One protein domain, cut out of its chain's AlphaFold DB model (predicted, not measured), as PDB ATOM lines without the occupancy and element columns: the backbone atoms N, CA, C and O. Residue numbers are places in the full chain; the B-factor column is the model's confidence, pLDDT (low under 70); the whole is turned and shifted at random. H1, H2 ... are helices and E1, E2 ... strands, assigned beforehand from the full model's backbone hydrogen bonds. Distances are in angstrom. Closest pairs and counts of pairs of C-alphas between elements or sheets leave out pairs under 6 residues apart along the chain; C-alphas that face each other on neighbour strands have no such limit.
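What this domain is: This is residues 15 to 85 of the 88 residues of an uncharacterized protein of Alphaproteobacteria bacterium HGW-Alphaproteobacteria-16 (UniProt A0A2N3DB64). A small twisted sheet of three strands, E1, E2 and E3, has the long helix H3 packed over one face along its edge strand E3, while the other face is bare of named helices. A helical hairpin of H1 and H2 packs on H3, and H2 also reaches the sheet with its residues 37 to 41. The printed part has 71 residues, with three named helices and three named strands in the order H1 H2 E1 E2 E3 H3; the sheet's order is E1 - E2 - E3, all antiparallel, and the class is mixed, helices and strands. The whole is compact, with a radius of gyration of the C-alphas of 10.8 A, and rounded, spanning 29 by 25 by 19 A.

Where its parts are: H1, residues 15 to 28, begins with C-alpha 15 at (-34.126, 29.595, -28.664) and is 20.0 A long from first to last C-alpha. H2 is residues 33 to 42, 14.2 A. E1, residues 46 to 50, has C-alpha 46 at (-30.360, 43.187, -25.927) and is 12.3 A long. E2 is residues 53 to 58, 16.6 A, and E3 is residues 61 to 65, 14.0 A. H3, residues 69 to 84, is 22.6 A long and ends with C-alpha 84 at (-44.126, 30.816, -31.893).

How they stand to each other: E1, E2 and E3 form a meander, each strand the antiparallel neighbour of the one before. Between E1 and E2, a hairpin, N 48 and O 55 are within hydrogen-bond range at 3.1 A. Between E2 and E3, also a hairpin, N 56 and O 63 are within range at 2.9 A. The sheet is twisted, its C-alphas lying up to 4.1 A off the best plane. H3 is on the sheet, over E3, at a height over the sheet of 5.9 A; it only just runs along the strands, at 29 degrees to E3 on the local plane. The closest C-alphas of E3 and H3, Gly 63 and Trp 76, are 3.9 A apart. H2 is on the sheet too, and together they make two layers, helices H2 and H3 on one face of a sheet. H3 touches H2 with residues 69 to 73 alone, the closest C-alphas being Ala 33 and Met 70 at 5.0 A, at a steep tilt of 50 degrees, the same way. H1 touches H3, closest at the C-alphas of Leu 20 and Thr 77, 6.3 A, at a steep tilt of 42 degrees, opposite ways. H1 and H2, a helical hairpin, touch at a shallow tilt of 24 degrees, closest at the C-alphas of Val 23 and Ile 36, 6.5 A. H1 is only just not on the sheet, with 4 pairs of C-alphas within 10 A, and is apart from E1. In H1, H2 and H3 every O i to N i+4 pair is within hydrogen-bond range.

The domain as a whole: The two C-alphas farthest apart, those of Ile 29 and Asn 51, are 31.4 A apart. The printed part has no cut, and its five links are tight. The mean pLDDT of the printed part is 95.4, and no printed residue is under 70.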
ATOM      1  N   GLU A  15     -34.713  28.698 -29.665       92.06
ATOM      2  CA  GLU A  15     -34.126  29.595 -28.664       92.06
ATOM      3  C   GLU A  15     -35.151  30.587 -28.090       92.06
ATOM      4  O   GLU A  15     -35.138  30.886 -26.897       92.06
ATOM      5  N   VAL A  16     -36.074  31.087 -28.923       93.62
ATOM      6  CA  VAL A  16     -37.176  31.946 -28.457       93.62
ATOM      7  C   VAL A  16     -38.095  31.182 -27.503       93.62
ATOM      8  O   VAL A  16     -38.500  31.742 -26.485       93.62
ATOM      9  N   ARG A  17     -38.404  29.912 -27.798       94.81
ATOM     10  CA  ARG A  17     -39.207  29.040 -26.928       94.81
ATOM     11  C   ARG A  17     -38.506  28.749 -25.602       94.81
ATOM     12  O   ARG A  17     -39.152  28.833 -24.556       94.81
ATOM     13  N   ASP A  18     -37.209  28.463 -25.631       95.25
ATOM     14  CA  ASP A  18     -36.421  28.170 -24.430       95.25
ATOM     15  C   ASP A  18     -36.382  29.394 -23.504       95.25
ATOM     16  O   ASP A  18     -36.717  29.301 -22.318       95.25
ATOM     17  N   LEU A  19     -36.092  30.580 -24.056       96.56
ATOM     18  CA  LEU A  19     -36.097  31.815 -23.273       96.56
ATOM     19  C   LEU A  19     -37.502  32.180 -22.769       96.56
ATOM     20  O   LEU A  19     -37.645  32.613 -21.627       96.56
ATOM     21  N   LEU A  20     -38.551  31.980 -23.575       97.00
ATOM     22  CA  LEU A  20     -39.939  32.199 -23.151       97.00
ATOM     23  C   LEU A  20     -40.324  31.301 -21.968       97.00
ATOM     24  O   LEU A  20     -40.970  31.770 -21.027       97.00
ATOM     25  N   THR A  21     -39.920  30.031 -22.006       96.94
ATOM     26  CA  THR A  21     -40.171  29.063 -20.930       96.94
ATOM     27  C   THR A  21     -39.496  29.515 -19.640       96.94
ATOM     28  O   THR A  21     -40.146  29.608 -18.599       96.94
ATOM     29  N   LEU A  22     -38.218  29.894 -19.724       97.50
ATOM     30  CA  LEU A  22     -37.452  30.398 -18.587       97.50
ATOM     31  C   LEU A  22     -38.067  31.670 -17.995       97.50
ATOM     32  O   LEU A  22     -38.289  31.745 -16.787       97.50
ATOM     33  N   VAL A  23     -38.389  32.660 -18.832       97.62
ATOM     34  CA  VAL A  23     -39.026  33.908 -18.388       97.62
ATOM     35  C   VAL A  23     -40.361  33.616 -17.702       97.62
ATOM     36  O   VAL A  23     -40.598  34.125 -16.609       97.62
ATOM     37  N   THR A  24     -41.197  32.750 -18.281       96.75
ATOM     38  CA  THR A  24     -42.500  32.386 -17.701       96.75
ATOM     39  C   THR A  24     -42.336  31.717 -16.333       96.75
ATOM     40  O   THR A  24     -43.042  32.080 -15.392       96.75
ATOM     41  N   ALA A  25     -41.369  30.806 -16.183       97.50
ATOM     42  CA  ALA A  25     -41.070  30.174 -14.899       97.50
ATOM     43  C   ALA A  25     -40.629  31.207 -13.847       97.50
ATOM     44  O   ALA A  25     -41.143  31.212 -12.728       97.50
ATOM     45  N   LEU A  26     -39.742  32.142 -14.210       97.75
ATOM     46  CA  LEU A  26     -39.301  33.212 -13.307       97.75
ATOM     47  C   LEU A  26     -40.457  34.134 -12.885       97.75
ATOM     48  O   LEU A  26     -40.481  34.603 -11.746       97.75
ATOM     49  N   GLN A  27     -41.429  34.373 -13.770       95.81
ATOM     50  CA  GLN A  27     -42.642  35.121 -13.439       95.81
ATOM     51  C   GLN A  27     -43.548  34.357 -12.464       95.81
ATOM     52  O   GLN A  27     -44.072  34.963 -11.530       95.81
ATOM     53  N   GLN A  28     -43.705  33.039 -12.634       96.56
ATOM     54  CA  GLN A  28     -44.514  32.196 -11.741       96.56
ATOM     55  C   GLN A  28     -43.969  32.175 -10.310       96.56
ATOM     56  O   GLN A  28     -44.737  32.292  -9.357       96.56
ATOM     57  N   ILE A  29     -42.643  32.129 -10.151       96.81
ATOM     58  CA  ILE A  29     -41.990  32.253  -8.837       96.81
ATOM     59  C   ILE A  29     -41.794  33.715  -8.392       96.81
ATOM     60  O   ILE A  29     -41.003  33.990  -7.491       96.81
ATOM     61  N   LYS A  30     -42.498  34.664  -9.027       95.31
ATOM     62  CA  LYS A  30     -42.551  36.094  -8.676       95.31
ATOM     63  C   LYS A  30     -41.178  36.771  -8.577       95.31
ATOM     64  O   LYS A  30     -40.961  37.630  -7.721       95.31
ATOM     65  N   ARG A  31     -40.230  36.412  -9.450       97.00
ATOM     66  CA  ARG A  31     -38.927  37.091  -9.489       97.00
ATOM     67  C   ARG A  31     -39.096  38.563  -9.881       97.00
ATOM     68  O   ARG A  31     -39.918  38.880 -10.742       97.00
ATOM     69  N   PRO A  32     -38.297  39.469  -9.292       97.19
ATOM     70  CA  PRO A  32     -38.347  40.880  -9.642       97.19
ATOM     71  C   PRO A  32     -37.899  41.098 -11.093       97.19
ATOM     72  O   PRO A  32     -37.010  40.402 -11.591       97.19
ATOM     73  N   ALA A  33     -38.458  42.119 -11.747       95.19
ATOM     74  CA  ALA A  33     -38.192  42.426 -13.155       95.19
ATOM     75  C   ALA A  33     -36.700  42.518 -13.490       95.19
ATOM     76  O   ALA A  33     -36.268  42.000 -14.514       95.19
ATOM     77  N   GLY A  34     -35.909  43.155 -12.620       96.50
ATOM     78  CA  GLY A  34     -34.468  43.305 -12.822       96.50
ATOM     79  C   GLY A  34     -33.740  41.965 -12.926       96.50
ATOM     80  O   GLY A  34     -32.892  41.805 -13.798       96.50
ATOM     81  N   ALA A  35     -34.121  40.977 -12.106       97.38
ATOM     82  CA  ALA A  35     -33.538  39.638 -12.162       97.38
ATOM     83  C   ALA A  35     -33.911  38.923 -13.468       97.38
ATOM     84  O   ALA A  35     -33.038  38.361 -14.121       97.38
ATOM     85  N   ILE A  36     -35.177  39.013 -13.889       98.00
ATOM     86  CA  ILE A  36     -35.643  38.419 -15.151       98.00
ATOM     87  C   ILE A  36     -34.914  39.045 -16.343       98.00
ATOM     88  O   ILE A  36     -34.387  38.331 -17.191       98.00
ATOM     89  N   LEU A  37     -34.829  40.376 -16.390       97.50
ATOM     90  CA  LEU A  37     -34.130  41.093 -17.455       97.50
ATOM     91  C   LEU A  37     -32.634  40.771 -17.472       97.50
ATOM     92  O   LEU A  37     -32.054  40.668 -18.549       97.50
ATOM     93  N   ASN A  38     -32.013  40.573 -16.307       97.69
ATOM     94  CA  ASN A  38     -30.628  40.119 -16.235       97.69
ATOM     95  C   ASN A  38     -30.468  38.704 -16.807       97.69
ATOM     96  O   ASN A  38     -29.581  38.471 -17.622       97.69
ATOM     97  N   THR A  39     -31.367  37.776 -16.468       97.56
ATOM     98  CA  THR A  39     -31.378  36.434 -17.065       97.56
ATOM     99  C   THR A  39     -31.562  36.489 -18.582       97.56
ATOM    100  O   THR A  39     -30.843  35.808 -19.308       97.56
ATOM    101  N   MET A  40     -32.462  37.341 -19.083       97.69
ATOM    102  CA  MET A  40     -32.632  37.545 -20.524       97.69
ATOM    103  C   MET A  40     -31.354  38.084 -21.179       97.69
ATOM    104  O   MET A  40     -30.972  37.598 -22.240       97.69
ATOM    105  N   LYS A  41     -30.664  39.047 -20.551       97.56
ATOM    106  CA  LYS A  41     -29.372  39.562 -21.037       97.56
ATOM    107  C   LYS A  41     -28.306  38.473 -21.107       97.56
ATOM    108  O   LYS A  41     -27.622  38.377 -22.119       97.56
ATOM    109  N   LEU A  42     -28.201  37.634 -20.075       97.06
ATOM    110  CA  LEU A  42     -27.270  36.497 -20.049       97.06
ATOM    111  C   LEU A  42     -27.576  35.473 -21.149       97.06
ATOM    112  O   LEU A  42     -26.657  34.896 -21.717       97.06
ATOM    113  N   ALA A  43     -28.851  35.299 -21.501       94.94
ATOM    114  CA  ALA A  43     -29.265  34.486 -22.642       94.94
ATOM    115  C   ALA A  43     -28.998  35.155 -24.008       94.94
ATOM    116  O   ALA A  43     -29.266  34.549 -25.040       94.94
ATOM    117  N   GLY A  44     -28.484  36.392 -24.040       95.88
ATOM    118  CA  GLY A  44     -28.154  37.133 -25.260       95.88
ATOM    119  C   GLY A  44     -29.210  38.148 -25.707       95.88
ATOM    120  O   GLY A  44     -29.145  38.647 -26.832       95.88
ATOM    121  N   ALA A  45     -30.203  38.471 -24.872       97.00
ATOM    122  CA  ALA A  45     -31.152  39.537 -25.179       97.00
ATOM    123  C   ALA A  45     -30.498  40.917 -25.035       97.00
ATOM    124  O   ALA A  45     -29.858  41.236 -24.034       97.00
ATOM    125  N   GLN A  46     -30.726  41.781 -26.017       97.75
ATOM    126  CA  GLN A  46     -30.360  43.187 -25.927       97.75
ATOM    127  C   GLN A  46     -31.460  43.925 -25.168       97.75
ATOM    128  O   GLN A  46     -32.633  43.791 -25.514       97.75
ATOM    129  N   VAL A  47     -31.094  44.709 -24.152       96.19
ATOM    130  CA  VAL A  47     -32.025  45.561 -23.396       96.19
ATOM    131  C   VAL A  47     -31.456  46.968 -23.346       96.19
ATOM    132  O   VAL A  47     -30.324  47.150 -22.901       96.19
ATOM    133  N   TRP A  48     -32.234  47.952 -23.781       96.25
ATOM    134  CA  TRP A  48     -31.814  49.352 -23.837       96.25
ATOM    135  C   TRP A  48     -33.005  50.291 -23.634       96.25
ATOM    136  O   TRP A  48     -34.157  49.856 -23.593       96.25
ATOM    137  N   PHE A  49     -32.720  51.582 -23.488       95.38
ATOM    138  CA  PHE A  49     -33.722  52.639 -23.407       95.38
ATOM    139  C   PHE A  49     -33.614  53.529 -24.644       95.38
ATOM    140  O   PHE A  49     -32.519  53.959 -24.997       95.38
ATOM    141  N   ALA A  50     -34.734  53.773 -25.319       94.00
ATOM    142  CA  ALA A  50     -34.800  54.639 -26.490       94.00
ATOM    143  C   ALA A  50     -36.178  55.296 -26.581       94.00
ATOM    144  O   ALA A  50     -37.193  54.652 -26.319       94.00
ATOM    145  N   ASN A  51     -36.214  56.572 -26.979       93.31
ATOM    146  CA  ASN A  51     -37.450  57.325 -27.232       93.31
ATOM    147  C   ASN A  51     -38.469  57.258 -26.077       93.31
ATOM    148  O   ASN A  51     -39.663  57.086 -26.300       93.31
ATOM    149  N   GLY A  52     -37.997  57.335 -24.827       93.94
ATOM    150  CA  GLY A  52     -38.872  57.292 -23.651       93.94
ATOM    151  C   GLY A  52     -39.351  55.894 -23.240       93.94
ATOM    152  O   GLY A  52     -40.104  55.779 -22.275       93.94
ATOM    153  N   ALA A  53     -38.928  54.827 -23.925       95.12
ATOM    154  CA  ALA A  53     -39.351  53.459 -23.646       95.12
ATOM    155  C   ALA A  53     -38.165  52.522 -23.398       95.12
ATOM    156  O   ALA A  53     -37.112  52.612 -24.032       95.12
ATOM    157  N   PHE A  54     -38.367  51.552 -22.509       96.31
ATOM    158  CA  PHE A  54     -37.485  50.399 -22.433       96.31
ATOM    159  C   PHE A  54     -37.793  49.452 -23.585       96.31
ATOM    160  O   PHE A  54     -38.955  49.240 -23.937       96.31
ATOM    161  N   MET A  55     -36.747  48.860 -24.146       97.38
ATOM    162  CA  MET A  55     -36.821  47.904 -25.237       97.38
ATOM    163  C   MET A  55     -36.042  46.647 -24.868       97.38
ATOM    164  O   MET A  55     -34.987  46.722 -24.240       97.38
ATOM    165  N   VAL A  56     -36.559  45.492 -25.275       97.50
ATOM    166  CA  VAL A  56     -35.851  44.214 -25.223       97.50
ATOM    167  C   VAL A  56     -35.994  43.501 -26.558       97.50
ATOM    168  O   VAL A  56     -37.094  43.388 -27.102       97.50
ATOM    169  N   ARG A  57     -34.877  43.010 -27.091       97.12
ATOM    170  CA  ARG A  57     -34.828  42.251 -28.339       97.12
ATOM    171  C   ARG A  57     -34.058  40.961 -28.148       97.12
ATOM    172  O   ARG A  57     -32.938  40.967 -27.652       97.12
ATOM    173  N   PHE A  58     -34.639  39.870 -28.624       96.56
ATOM    174  CA  PHE A  58     -33.990  38.567 -28.648       96.56
ATOM    175  C   PHE A  58     -34.436  37.789 -29.880       96.56
ATOM    176  O   PHE A  58     -35.635  37.669 -30.119       96.56
ATOM    177  N   ARG A  59     -33.486  37.313 -30.696       93.94
ATOM    178  CA  ARG A  59     -33.744  36.510 -31.913       93.94
ATOM    179  C   ARG A  59     -34.903  37.031 -32.782       93.94
ATOM    180  O   ARG A  59     -35.743  36.284 -33.278       93.94
ATOM    181  N   GLY A  60     -34.966  38.353 -32.960       90.19
ATOM    182  CA  GLY A  60     -35.992  39.022 -33.770       90.19
ATOM    183  C   GLY A  60     -37.386  39.108 -33.135       90.19
ATOM    184  O   GLY A  60     -38.334  39.415 -33.844       90.19
ATOM    185  N   VAL A  61     -37.532  38.821 -31.841       95.06
ATOM    186  CA  VAL A  61     -38.694  39.201 -31.023       95.06
ATOM    187  C   VAL A  61     -38.359  40.494 -30.303       95.06
ATOM    188  O   VAL A  61     -37.298  40.576 -29.680       95.06
ATOM    189  N   VAL A  62     -39.253  41.479 -30.367       95.88
ATOM    190  CA  VAL A  62     -39.093  42.770 -29.692       95.88
ATOM    191  C   VAL A  62     -40.269  43.008 -28.754       95.88
ATOM    192  O   VAL A  62     -41.421  42.809 -29.134       95.88
ATOM    193  N   GLY A  63     -39.965  43.445 -27.536       96.62
ATOM    194  CA  GLY A  63     -40.925  44.006 -26.596       96.62
ATOM    195  C   GLY A  63     -40.498  45.412 -26.197       96.62
ATOM    196  O   GLY A  63     -39.304  45.691 -26.082       96.62
ATOM    197  N   SER A  64     -41.469  46.292 -25.982       96.62
ATOM    198  CA  SER A  64     -41.238  47.640 -25.461       96.62
ATOM    199  C   SER A  64     -42.260  48.011 -24.390       96.62
ATOM    200  O   SER A  64     -43.363  47.453 -24.345       96.62
ATOM    201  N   SER A  65     -41.870  48.914 -23.491       96.75
ATOM    202  CA  SER A  65     -42.730  49.441 -22.430       96.75
ATOM    203  C   SER A  65     -42.188  50.756 -21.873       96.75
ATOM    204  O   SER A  65     -40.997  50.868 -21.589       96.75
ATOM    205  N   THR A  66     -43.075  51.723 -21.640       94.88
ATOM    206  CA  THR A  66     -42.796  52.950 -20.871       94.88
ATOM    207  C   THR A  66     -43.075  52.766 -19.372       94.88
ATOM    208  O   THR A  66     -42.524  53.476 -18.543       94.88
ATOM    209  N   ALA A  67     -43.867  51.753 -19.002       87.62
ATOM    210  CA  ALA A  67     -44.330  51.483 -17.637       87.62
ATOM    211  C   ALA A  67     -43.346  50.637 -16.790       87.62
ATOM    212  O   ALA A  67     -43.734  50.016 -15.803       87.62
ATOM    213  N   GLY A  68     -42.072  50.560 -17.193       88.19
ATOM    214  CA  GLY A  68     -41.014  49.871 -16.445       88.19
ATOM    215  C   GLY A  68     -40.835  48.375 -16.750       88.19
ATOM    216  O   GLY A  68     -41.335  47.840 -17.743       88.19
ATOM    217  N   GLY A  69     -40.060  47.704 -15.886       90.75
ATOM    218  CA  GLY A  69     -39.434  46.407 -16.169       90.75
ATOM    219  C   GLY A  69     -40.391  45.221 -16.313       90.75
ATOM    220  O   GLY A  69     -40.255  44.459 -17.265       90.75
ATOM    221  N   MET A  70     -41.384  45.051 -15.428       95.38
ATOM    222  CA  MET A  70     -42.317  43.917 -15.574       95.38
ATOM    223  C   MET A  70     -43.215  44.061 -16.800       95.38
ATOM    224  O   MET A  70     -43.491  43.076 -17.481       95.38
ATOM    225  N   MET A  71     -43.628  45.285 -17.126       96.50
ATOM    226  CA  MET A  71     -44.404  45.544 -18.336       96.50
ATOM    227  C   MET A  71     -43.573  45.311 -19.600       96.50
ATOM    228  O   MET A  71     -44.099  44.788 -20.581       96.50
ATOM    229  N   LEU A  72     -42.265  45.594 -19.558       97.31
ATOM    230  CA  LEU A  72     -41.337  45.228 -20.627       97.31
ATOM    231  C   LEU A  72     -41.253  43.709 -20.819       97.31
ATOM    232  O   LEU A  72     -41.401  43.231 -21.943       97.31
ATOM    233  N   VAL A  73     -41.068  42.962 -19.727       97.25
ATOM    234  CA  VAL A  73     -41.038  41.490 -19.744       97.25
ATOM    235  C   VAL A  73     -42.343  40.942 -20.330       97.25
ATOM    236  O   VAL A  73     -42.307  40.178 -21.287       97.25
ATOM    237  N   ASN A  74     -43.502  41.405 -19.847       97.12
ATOM    238  CA  ASN A  74     -44.815  40.993 -20.359       97.12
ATOM    239  C   ASN A  74     -45.001  41.315 -21.850       97.12
ATOM    240  O   ASN A  74     -45.556  40.514 -22.606       97.12
ATOM    241  N   SER A  75     -44.555  42.496 -22.278       97.62
ATOM    242  CA  SER A  75     -44.592  42.925 -23.678       97.62
ATOM    243  C   SER A  75     -43.802  41.962 -24.567       97.62
ATOM    244  O   SER A  75     -44.330  41.470 -25.567       97.62
ATOM    245  N   TRP A  76     -42.585  41.605 -24.150       97.56
ATOM    246  CA  TRP A  76     -41.751  40.642 -24.865       97.56
ATOM    247  C   TRP A  76     -42.330  39.223 -24.847       97.56
ATOM    248  O   TRP A  76     -42.396  38.596 -25.901       97.56
ATOM    249  N   THR A  77     -42.831  38.740 -23.705       97.12
ATOM    250  CA  THR A  77     -43.487  37.424 -23.574       97.12
ATOM    251  C   THR A  77     -44.643  37.278 -24.568       97.12
ATOM    252  O   THR A  77     -44.744  36.263 -25.257       97.12
ATOM    253  N   ARG A  78     -45.490  38.309 -24.713       96.62
ATOM    254  CA  ARG A  78     -46.581  38.313 -25.707       96.62
ATOM    255  C   ARG A  78     -46.057  38.265 -27.141       96.62
ATOM    256  O   ARG A  78     -46.589  37.526 -27.963       96.62
ATOM    257  N   ALA A  79     -45.018  39.038 -27.449       95.69
ATOM    258  CA  ALA A  79     -44.410  39.030 -28.775       95.69
ATOM    259  C   ALA A  79     -43.762  37.673 -29.111       95.69
ATOM    260  O   ALA A  79     -43.891  37.202 -30.239       95.69
ATOM    261  N   ALA A  80     -43.118  37.028 -28.133       95.00
ATOM    262  CA  ALA A  80     -42.521  35.704 -28.281       95.00
ATOM    263  C   ALA A  80     -43.585  34.635 -28.557       95.00
ATOM    264  O   ALA A  80     -43.435  33.876 -29.509       95.00
ATOM    265  N   ARG A  81     -44.690  34.630 -27.796       94.06
ATOM    266  CA  ARG A  81     -45.838  33.729 -28.022       94.06
ATOM    267  C   ARG A  81     -46.409  33.863 -29.433       94.06
ATOM    268  O   ARG A  81     -46.480  32.871 -30.152       94.06
ATOM    269  N   ARG A  82     -46.677  35.097 -29.884       92.38
ATOM    270  CA  ARG A  82     -47.139  35.357 -31.261       92.38
ATOM    271  C   ARG A  82     -46.175  34.814 -32.314       92.38
ATOM    272  O   ARG A  82     -46.611  34.227 -33.294       92.38
ATOM    273  N   LYS A  83     -44.864  34.990 -32.112       89.75
ATOM    274  CA  LYS A  83     -43.848  34.476 -33.043       89.75
ATOM    275  C   LYS A  83     -43.811  32.945 -33.095       89.75
ATOM    276  O   LYS A  83     -43.484  32.390 -34.138       89.75
ATOM    277  N   LEU A  84     -44.115  32.276 -31.987       89.94
ATOM    278  CA  LEU A  84     -44.126  30.816 -31.893       89.94
ATOM    279  C   LEU A  84     -45.422  30.174 -32.410       89.94
ATOM    280  O   LEU A  84     -45.478  28.951 -32.477       89.94
ATOM    281  N   GLY A  85     -46.419  30.972 -32.804       79.88
ATOM    282  CA  GLY A  85     -47.706  30.470 -33.286       79.88
ATOM    283  C   GLY A  85     -48.765  30.304 -32.197       79.88
ATOM    284  O   GLY A  85     -49.865  29.864 -32.512       79.88
TER     285      GLY A  85